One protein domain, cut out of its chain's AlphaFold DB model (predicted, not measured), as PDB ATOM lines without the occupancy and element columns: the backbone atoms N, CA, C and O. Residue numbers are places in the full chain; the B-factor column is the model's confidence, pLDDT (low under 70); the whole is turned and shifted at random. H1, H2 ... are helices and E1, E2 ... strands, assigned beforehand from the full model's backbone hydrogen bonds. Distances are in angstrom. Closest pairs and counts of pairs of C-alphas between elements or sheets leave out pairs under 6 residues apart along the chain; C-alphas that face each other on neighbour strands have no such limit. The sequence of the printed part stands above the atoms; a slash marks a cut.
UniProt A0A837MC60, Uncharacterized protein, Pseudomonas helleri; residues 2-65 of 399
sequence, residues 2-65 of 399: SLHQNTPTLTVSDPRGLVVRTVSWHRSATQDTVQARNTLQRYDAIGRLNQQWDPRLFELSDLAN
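AT A GLANCE: This is residues 2 to 65 of the 399 residues of an uncharacterized protein of Pseudomonas helleri (UniProt A0A837MC60). A flat, open sheet of four strands folds back and forth in a row, E1, E2, E3, E4, with the small helix H1 set beside E3 at the sheet's level, not over a face. The two hairpin turns of E3, residues 27 to 34 and 44 to 48, reach toward opposite ends of the longest axis. The printed part has 64 residues with four named strands followed by one named helix; the sheet is antiparallel throughout and the class is mostly strand. The whole is loose, with a radius of gyration of the C-alphas of 13.9 A and spans of 44 by 25 by 11 A.

HOW THE PARTS SIT: The strands form a meander, each the antiparallel neighbour of the one before. E1, residues 10 to 13, and E2, residues 19 to 26, form a hairpin at 164 degrees, with N 12 and O 21 within hydrogen-bond range at 2.8 A. E2 and E3, residues 35 to 43, form a hairpin at 166 degrees, with N 37 and O 24 at 2.7 A. E3 pairs with E2 over residues 35 to 40 and, staggered, with E4, residues 49 to 53, over 40 to 43. The hairpin E3 and E4 stands at 159 degrees, with N 42 and O 51 at 2.8 A. E1 and E4, the edge strands, are apart. H1, residues 55 to 60, is on the sheet, at the sheet's level with a height over the sheet of 0.5 A; its closest C-alphas to E3 are those of Pro 55 and Asn 38, 4.7 A apart. In H1, 1 of 2 O i to N i+4 pairs is within hydrogen-bond range.

IN THESE COORDINATES: E1 begins at C-alpha 10 (246.506, 156.900, 97.214) and is 10.0 A long. E2 measures 20.2 A, E3 25.8 A and E4 11.4 A. H1, 8.9 A, ends at C-alpha 60 (263.914, 165.664, 107.042).

THE WHOLE: The C-alphas farthest apart, Gln 31 and Ile 46, are 44.5 A apart. The printed part has no cut, and no link is long. Its mean pLDDT is 95.6, and no printed residue is under 70.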
ATOM      1  N   SER A   2     236.292 173.416  94.571       88.62
ATOM      2  CA  SER A   2     236.001 172.940  95.940       88.62
ATOM      3  C   SER A   2     237.312 172.666  96.688       88.62
ATOM      4  O   SER A   2     238.274 172.278  96.027       88.62
ATOM      5  N   LEU A   3     237.351 172.815  98.022       93.50
ATOM      6  CA  LEU A   3     238.524 172.524  98.870       93.50
ATOM      7  C   LEU A   3     238.965 171.053  98.799       93.50
ATOM      8  O   LEU A   3     240.151 170.778  98.874       93.50
ATOM      9  N   HIS A   4     238.070 170.097  98.552       94.56
ATOM     10  CA  HIS A   4     238.436 168.666  98.469       94.56
ATOM     11  C   HIS A   4     238.639 168.159  97.034       94.56
ATOM     12  O   HIS A   4     238.832 166.971  96.787       94.56
ATOM     13  N   GLN A   5     238.588 169.052  96.044       94.25
ATOM     14  CA  GLN A   5     238.873 168.677  94.662       94.25
ATOM     15  C   GLN A   5     240.316 168.155  94.522       94.25
ATOM     16  O   GLN A   5     241.257 168.832  94.919       94.25
ATOM     17  N   ASN A   6     240.486 166.979  93.913       94.06
ATOM     18  CA  ASN A   6     241.792 166.351  93.668       94.06
ATOM     19  C   ASN A   6     242.618 166.063  94.935       94.06
ATOM     20  O   ASN A   6     243.845 166.114  94.883       94.06
ATOM     21  N   THR A   7     241.968 165.721  96.053       96.81
ATOM     22  CA  THR A   7     242.663 165.262  97.268       96.81
ATOM     23  C   THR A   7     242.312 163.822  97.673       96.81
ATOM     24  O   THR A   7     241.808 163.612  98.773       96.81
ATOM     25  N   PRO A   8     242.513 162.813  96.799       97.19
ATOM     26  CA  PRO A   8     242.273 161.413  97.154       97.19
ATOM     27  C   PRO A   8     243.361 160.864  98.088       97.19
ATOM     28  O   PRO A   8     244.489 161.337  98.078       97.19
ATOM     29  N   THR A   9     243.090 159.790  98.817       97.62
ATOM     30  CA  THR A   9     244.171 158.995  99.421       97.62
ATOM     31  C   THR A   9     244.623 157.940  98.420       97.62
ATOM     32  O   THR A   9     243.798 157.185  97.903       97.62
ATOM     33  N   LEU A  10     245.921 157.885  98.125       97.94
ATOM     34  CA  LEU A  10     246.506 156.900  97.214       97.94
ATOM     35  C   LEU A  10     247.377 155.915  97.988       97.94
ATOM     36  O   LEU A  10     248.174 156.316  98.833       97.94
ATOM     37  N   THR A  11     247.277 154.634  97.650       98.12
ATOM     38  CA  THR A  11     248.158 153.582  98.164       98.12
ATOM     39  C   THR A  11     249.041 153.056  97.040       98.12
ATOM     40  O   THR A  11     248.590 152.808  95.923       98.12
ATOM     41  N   VAL A  12     250.331 152.903  97.325       98.00
ATOM     42  CA  VAL A  12     251.329 152.364  96.402       98.00
ATOM     43  C   VAL A  12     251.795 151.034  96.959       98.00
ATOM     44  O   VAL A  12     252.288 150.972  98.086       98.00
ATOM     45  N   SER A  13     251.641 149.981  96.165       98.19
ATOM     46  CA  SER A  13     252.049 148.629  96.543       98.19
ATOM     47  C   SER A  13     253.278 148.187  95.757       98.19
ATOM     48  O   SER A  13     253.452 148.575  94.601       98.19
ATOM     49  N   ASP A  14     254.129 147.375  96.378       96.94
ATOM     50  CA  ASP A  14     255.218 146.689  95.683       96.94
ATOM     51  C   ASP A  14     254.704 145.431  94.932       96.94
ATOM     52  O   ASP A  14     253.531 145.066  95.061       96.94
ATOM     53  N   PRO A  15     255.547 144.724  94.148       97.50
ATOM     54  CA  PRO A  15     255.134 143.510  93.432       97.50
ATOM     55  C   PRO A  15     254.670 142.341  94.317       97.50
ATOM     56  O   PRO A  15     254.144 141.363  93.792       97.50
ATOM     57  N   ARG A  16     254.872 142.413  95.639       97.25
ATOM     58  CA  ARG A  16     254.377 141.422  96.608       97.25
ATOM     59  C   ARG A  16     252.978 141.777  97.122       97.25
ATOM     60  O   ARG A  16     252.410 141.004  97.885       97.25
ATOM     61  N   GLY A  17     252.429 142.927  96.722       97.00
ATOM     62  CA  GLY A  17     251.146 143.446  97.197       97.00
ATOM     63  C   GLY A  17     251.236 144.174  98.540       97.00
ATOM     64  O   GLY A  17     250.204 144.447  99.148       97.00
ATOM     65  N   LEU A  18     252.445 144.488  99.020       97.94
ATOM     66  CA  LEU A  18     252.646 145.192 100.286       97.94
ATOM     67  C   LEU A  18     252.596 146.702 100.059       97.94
ATOM     68  O   LEU A  18     253.254 147.212  99.151       97.94
ATOM     69  N   VAL A  19     251.845 147.423 100.894       98.06
ATOM     70  CA  VAL A  19     251.688 148.882 100.796       98.06
ATOM     71  C   VAL A  19     252.973 149.568 101.250       98.06
ATOM     72  O   VAL A  19     253.229 149.699 102.433       98.06
ATOM     73  N   VAL A  20     253.800 150.031 100.319       97.75
ATOM     74  CA  VAL A  20     255.090 150.676 100.633       97.75
ATOM     75  C   VAL A  20     254.981 152.184 100.810       97.75
ATOM     76  O   VAL A  20     255.884 152.813 101.362       97.75
ATOM     77  N   ARG A  21     253.896 152.794 100.326       97.56
ATOM     78  CA  ARG A  21     253.650 154.227 100.490       97.56
ATOM     79  C   ARG A  21     252.161 154.535 100.487       97.56
ATOM     80  O   ARG A  21     251.431 154.040  99.631       97.56
ATOM     81  N   THR A  22     251.754 155.436 101.368       98.00
ATOM     82  CA  THR A  22     250.448 156.101 101.318       98.00
ATOM     83  C   THR A  22     250.674 157.579 101.039       98.00
ATOM     84  O   THR A  22     251.520 158.207 101.674       98.00
ATOM     85  N   VAL A  23     249.949 158.123 100.066       97.81
ATOM     86  CA  VAL A  23     250.013 159.536  99.684       97.81
ATOM     87  C   VAL A  23     248.668 160.175  99.974       97.81
ATOM     88  O   VAL A  23     247.672 159.851  99.325       97.81
ATOM     89  N   SER A  24     248.660 161.101 100.923       97.69
ATOM     90  CA  SER A  24     247.522 161.982 101.181       97.69
ATOM     91  C   SER A  24     247.819 163.367 100.615       97.69
ATOM     92  O   SER A  24     248.970 163.795 100.582       97.69
ATOM     93  N   TRP A  25     246.798 164.088 100.167       97.75
ATOM     94  CA  TRP A  25     246.970 165.406  99.554       97.75
ATOM     95  C   TRP A  25     246.403 166.500 100.459       97.75
ATOM     96  O   TRP A  25     245.211 166.525 100.765       97.75
ATOM     97  N   HIS A  26     247.273 167.410 100.878       97.56
ATOM     98  CA  HIS A  26     247.002 168.468 101.838       97.56
ATOM     99  C   HIS A  26     246.853 169.835 101.162       97.56
ATOM    100  O   HIS A  26     247.708 170.248 100.375       97.56
ATOM    101  N   ARG A  27     245.811 170.572 101.544       96.75
ATOM    102  CA  ARG A  27     245.696 172.029 101.424       96.75
ATOM    103  C   ARG A  27     244.717 172.566 102.465       96.75
ATOM    104  O   ARG A  27     243.777 171.866 102.839       96.75
ATOM    105  N   SER A  28     244.903 173.815 102.882       95.31
ATOM    106  CA  SER A  28     244.069 174.455 103.910       95.31
ATOM    107  C   SER A  28     243.090 175.481 103.324       95.31
ATOM    108  O   SER A  28     242.055 175.753 103.923       95.31
ATOM    109  N   ALA A  29     243.363 176.013 102.128       94.56
ATOM    110  CA  ALA A  29     242.454 176.865 101.368       94.56
ATOM    111  C   ALA A  29     242.354 176.439  99.892       94.56
ATOM    112  O   ALA A  29     243.264 175.845  99.318       94.56
ATOM    113  N   THR A  30     241.241 176.783  99.239       93.94
ATOM    114  CA  THR A  30     240.954 176.416  97.838       93.94
ATOM    115  C   THR A  30     242.021 176.895  96.845       93.94
ATOM    116  O   THR A  30     242.253 176.234  95.833       93.94
ATOM    117  N   GLN A  31     242.650 178.034  97.134       93.25
ATOM    118  CA  GLN A  31     243.682 178.684  96.321       93.25
ATOM    119  C   GLN A  31     245.102 178.181  96.613       93.25
ATOM    120  O   GLN A  31     246.017 178.503  95.857       93.25
ATOM    121  N   ASP A  32     245.294 177.385  97.668       94.31
ATOM    122  CA  ASP A  32     246.600 176.816  97.980       94.31
ATOM    123  C   ASP A  32     246.974 175.737  96.960       94.31
ATOM    124  O   ASP A  32     246.131 174.986  96.455       94.31
ATOM    125  N   THR A  33     248.274 175.622  96.695       94.50
ATOM    126  CA  THR A  33     248.803 174.487  95.936       94.50
ATOM    127  C   THR A  33     248.678 173.221  96.776       94.50
ATOM    128  O   THR A  33     249.072 173.203  97.940       94.50
ATOM    129  N   VAL A  34     248.143 172.157  96.176       95.69
ATOM    130  CA  VAL A  34     248.005 170.855  96.832       95.69
ATOM    131  C   VAL A  34     249.394 170.262  97.102       95.69
ATOM    132  O   VAL A  34     250.216 170.164  96.194       95.69
ATOM    133  N   GLN A  35     249.647 169.850  98.343       96.00
ATOM    134  CA  GLN A  35     250.911 169.262  98.791       96.00
ATOM    135  C   GLN A  35     250.746 167.766  99.064       96.00
ATOM    136  O   GLN A  35     249.776 167.355  99.696       96.00
ATOM    137  N   ALA A  36     251.694 166.942  98.626       96.31
ATOM    138  CA  ALA A  36     251.707 165.523  98.970       96.31
ATOM    139  C   ALA A  36     252.209 165.314 100.408       96.31
ATOM    140  O   ALA A  36     253.176 165.938 100.834       96.31
ATOM    141  N   ARG A  37     251.577 164.398 101.140       97.06
ATOM    142  CA  ARG A  37     252.000 163.889 102.446       97.06
ATOM    143  C   ARG A  37     252.280 162.399 102.297       97.06
ATOM    144  O   ARG A  37     251.349 161.612 102.144       97.06
ATOM    145  N   ASN A  38     253.559 162.035 102.268       96.06
ATOM    146  CA  ASN A  38     253.998 160.673 101.979       96.06
ATOM    147  C   ASN A  38     254.333 159.919 103.267       96.06
ATOM    148  O   ASN A  38     255.379 160.158 103.854       96.06
ATOM    149  N   THR A  39     253.509 158.952 103.646       97.06
ATOM    150  CA  THR A  39     253.893 157.959 104.657       97.06
ATOM    151  C   THR A  39     254.607 156.812 103.953       97.06
ATOM    152  O   THR A  39     254.063 156.254 102.997       97.06
ATOM    153  N   LEU A  40     255.817 156.458 104.390       96.88
ATOM    154  CA  LEU A  40     256.618 155.385 103.794       96.88
ATOM    155  C   LEU A  40     256.668 154.168 104.717       96.88
ATOM    156  O   LEU A  40     256.857 154.305 105.922       96.88
ATOM    157  N   GLN A  41     256.581 152.976 104.134       97.81
ATOM    158  CA  GLN A  41     256.731 151.697 104.816       97.81
ATOM    159  C   GLN A  41     257.762 150.839 104.077       97.81
ATOM    160  O   GLN A  41     257.771 150.757 102.848       97.81
ATOM    161  N   ARG A  42     258.657 150.193 104.825       97.00
ATOM    162  CA  ARG A  42     259.633 149.238 104.289       97.00
ATOM    163  C   ARG A  42     259.432 147.881 104.921       97.00
ATOM    164  O   ARG A  42     259.380 147.761 106.142       97.00
ATOM    165  N   TYR A  43     259.420 146.862 104.077       97.69
ATOM    166  CA  TYR A  43     259.261 145.477 104.488       97.69
ATOM    167  C   TYR A  43     260.548 144.701 104.256       97.69
ATOM    168  O   TYR A  43     261.262 144.953 103.282       97.69
ATOM    169  N   ASP A  44     260.829 143.735 105.122       94.69
ATOM    170  CA  ASP A  44     261.918 142.789 104.900       94.69
ATOM    171  C   ASP A  44     261.607 141.799 103.762       94.69
ATOM    172  O   ASP A  44     260.541 141.849 103.146       94.69
ATOM    173  N   ALA A  45     262.546 140.899 103.456       93.38
ATOM    174  CA  ALA A  45     262.432 139.966 102.334       93.38
ATOM    175  C   ALA A  45     261.199 139.045 102.410       93.38
ATOM    176  O   ALA A  45     260.666 138.677 101.364       93.38
ATOM    177  N   ILE A  46     260.720 138.719 103.616       94.12
ATOM    178  CA  ILE A  46     259.561 137.840 103.824       94.12
ATOM    179  C   ILE A  46     258.254 138.611 104.064       94.12
ATOM    180  O   ILE A  46     257.221 138.000 104.311       94.12
ATOM    181  N   GLY A  47     258.284 139.943 103.952       95.31
ATOM    182  CA  GLY A  47     257.094 140.792 103.941       95.31
ATOM    183  C   GLY A  47     256.674 141.353 105.298       95.31
ATOM    184  O   GLY A  47     255.533 141.781 105.443       95.31
ATOM    185  N   ARG A  48     257.565 141.391 106.294       96.00
ATOM    186  CA  ARG A  48     257.277 142.002 107.606       96.00
ATOM    187  C   ARG A  48     257.684 143.467 107.623       96.00
ATOM    188  O   ARG A  48     258.751 143.804 107.111       96.00
ATOM    189  N   LEU A  49     256.855 144.327 108.214       97.19
ATOM    190  CA  LEU A  49     257.090 145.772 108.285       97.19
ATOM    191  C   LEU A  49     258.304 146.076 109.171       97.19
ATOM    192  O   LEU A  49     258.224 146.015 110.387       97.19
ATOM    193  N   ASN A  50     259.438 146.411 108.566       95.75
ATOM    194  CA  ASN A  50     260.689 146.674 109.272       95.75
ATOM    195  C   ASN A  50     260.811 148.144 109.676       95.75
ATOM    196  O   ASN A  50     261.274 148.429 110.770       95.75
ATOM    197  N   GLN A  51     260.418 149.087 108.819       97.75
ATOM    198  CA  GLN A  51     260.589 150.516 109.095       97.75
ATOM    199  C   GLN A  51     259.415 151.328 108.563       97.75
ATOM    200  O   GLN A  51     258.839 150.980 107.529       97.75
ATOM    201  N   GLN A  52     259.109 152.434 109.232       97.56
ATOM    202  CA  GLN A  52     258.077 153.369 108.801       97.56
ATOM    203  C   GLN A  52     258.465 154.825 109.061       97.56
ATOM    204  O   GLN A  52     259.122 155.129 110.058       97.56
ATOM    205  N   TRP A  53     258.032 155.708 108.164       97.69
ATOM    206  CA  TRP A  53     258.223 157.153 108.247       97.69
ATOM    207  C   TRP A  53     256.893 157.872 108.057       97.69
ATOM    208  O   TRP A  53     256.134 157.541 107.140       97.69
ATOM    209  N   ASP A  54     256.647 158.880 108.885       96.88
ATOM    210  CA  ASP A  54     255.638 159.901 108.646       96.88
ATOM    211  C   ASP A  54     256.102 160.865 107.526       96.88
ATOM    212  O   ASP A  54     257.279 160.856 107.141       96.88
ATOM    213  N   PRO A  55     255.208 161.716 106.992       96.19
ATOM    214  CA  PRO A  55     255.567 162.653 105.930       96.19
ATOM    215  C   PRO A  55     256.666 163.658 106.294       96.19
ATOM    216  O   PRO A  55     257.403 164.085 105.412       96.19
ATOM    217  N   ARG A  56     256.782 164.051 107.564       95.06
ATOM    218  CA  ARG A  56     257.739 165.059 108.033       95.06
ATOM    219  C   ARG A  56     259.139 164.482 108.160       95.06
ATOM    220  O   ARG A  56     260.087 165.031 107.612       95.06
ATOM    221  N   LEU A  57     259.282 163.380 108.885       94.31
ATOM    222  CA  LEU A  57     260.556 162.706 109.090       94.31
ATOM    223  C   LEU A  57     261.082 162.119 107.791       94.31
ATOM    224  O   LEU A  57     262.279 162.222 107.564       94.31
ATOM    225  N   PHE A  58     260.214 161.614 106.906       91.75
ATOM    226  CA  PHE A  58     260.631 161.171 105.572       91.75
ATOM    227  C   PHE A  58     261.312 162.282 104.752       91.75
ATOM    228  O   PHE A  58     262.231 162.001 103.988       91.75
ATOM    229  N   GLU A  59     260.876 163.536 104.900       89.62
ATOM    230  CA  GLU A  59     261.484 164.687 104.217       89.62
ATOM    231  C   GLU A  59     262.758 165.194 104.909       89.62
ATOM    232  O   GLU A  59     263.648 165.721 104.243       89.62
ATOM    233  N   LEU A  60     262.849 165.060 106.235       89.62
ATOM    234  CA  LEU A  60     263.914 165.664 107.042       89.62
ATOM    235  C   LEU A  60     265.090 164.728 107.345       89.62
ATOM    236  O   LEU A  60     266.179 165.215 107.652       89.62
ATOM    237  N   SER A  61     264.878 163.410 107.353       86.69
ATOM    238  CA  SER A  61     265.852 162.456 107.885       86.69
ATOM    239  C   SER A  61     265.688 161.049 107.310       86.69
ATOM    240  O   SER A  61     264.588 160.574 107.047       86.69
ATOM    241  N   ASP A  62     266.797 160.315 107.225       86.12
ATOM    242  CA  ASP A  62     266.770 158.871 106.968       86.12
ATOM    243  C   ASP A  62     266.325 158.058 108.202       86.12
ATOM    244  O   ASP A  62     266.078 156.853 108.107       86.12
ATOM    245  N   LEU A  63     266.200 158.700 109.370       91.56
ATOM    246  CA  LEU A  63     265.736 158.063 110.598       91.56
ATOM    247  C   LEU A  63     264.234 157.765 110.518       91.56
ATOM    248  O   LEU A  63     263.410 158.673 110.452       91.56
ATOM    249  N   ALA A  64     263.892 156.479 110.554       96.06
ATOM    250  CA  ALA A  64     262.509 156.022 110.627       96.06
ATOM    251  C   ALA A  64     261.851 156.474 111.934       96.06
ATOM    252  O   ALA A  64     262.474 156.366 112.991       96.06
ATOM    253  N   ASN A  65     260.575 156.875 111.882       97.38
ATOM    254  CA  ASN A  65     259.757 157.082 113.085       97.38
ATOM    255  C   ASN A  65     259.794 155.847 113.983       97.38
ATOM    256  O   ASN A  65     259.872 155.950 115.207       97.38
TER     257      ASN A  65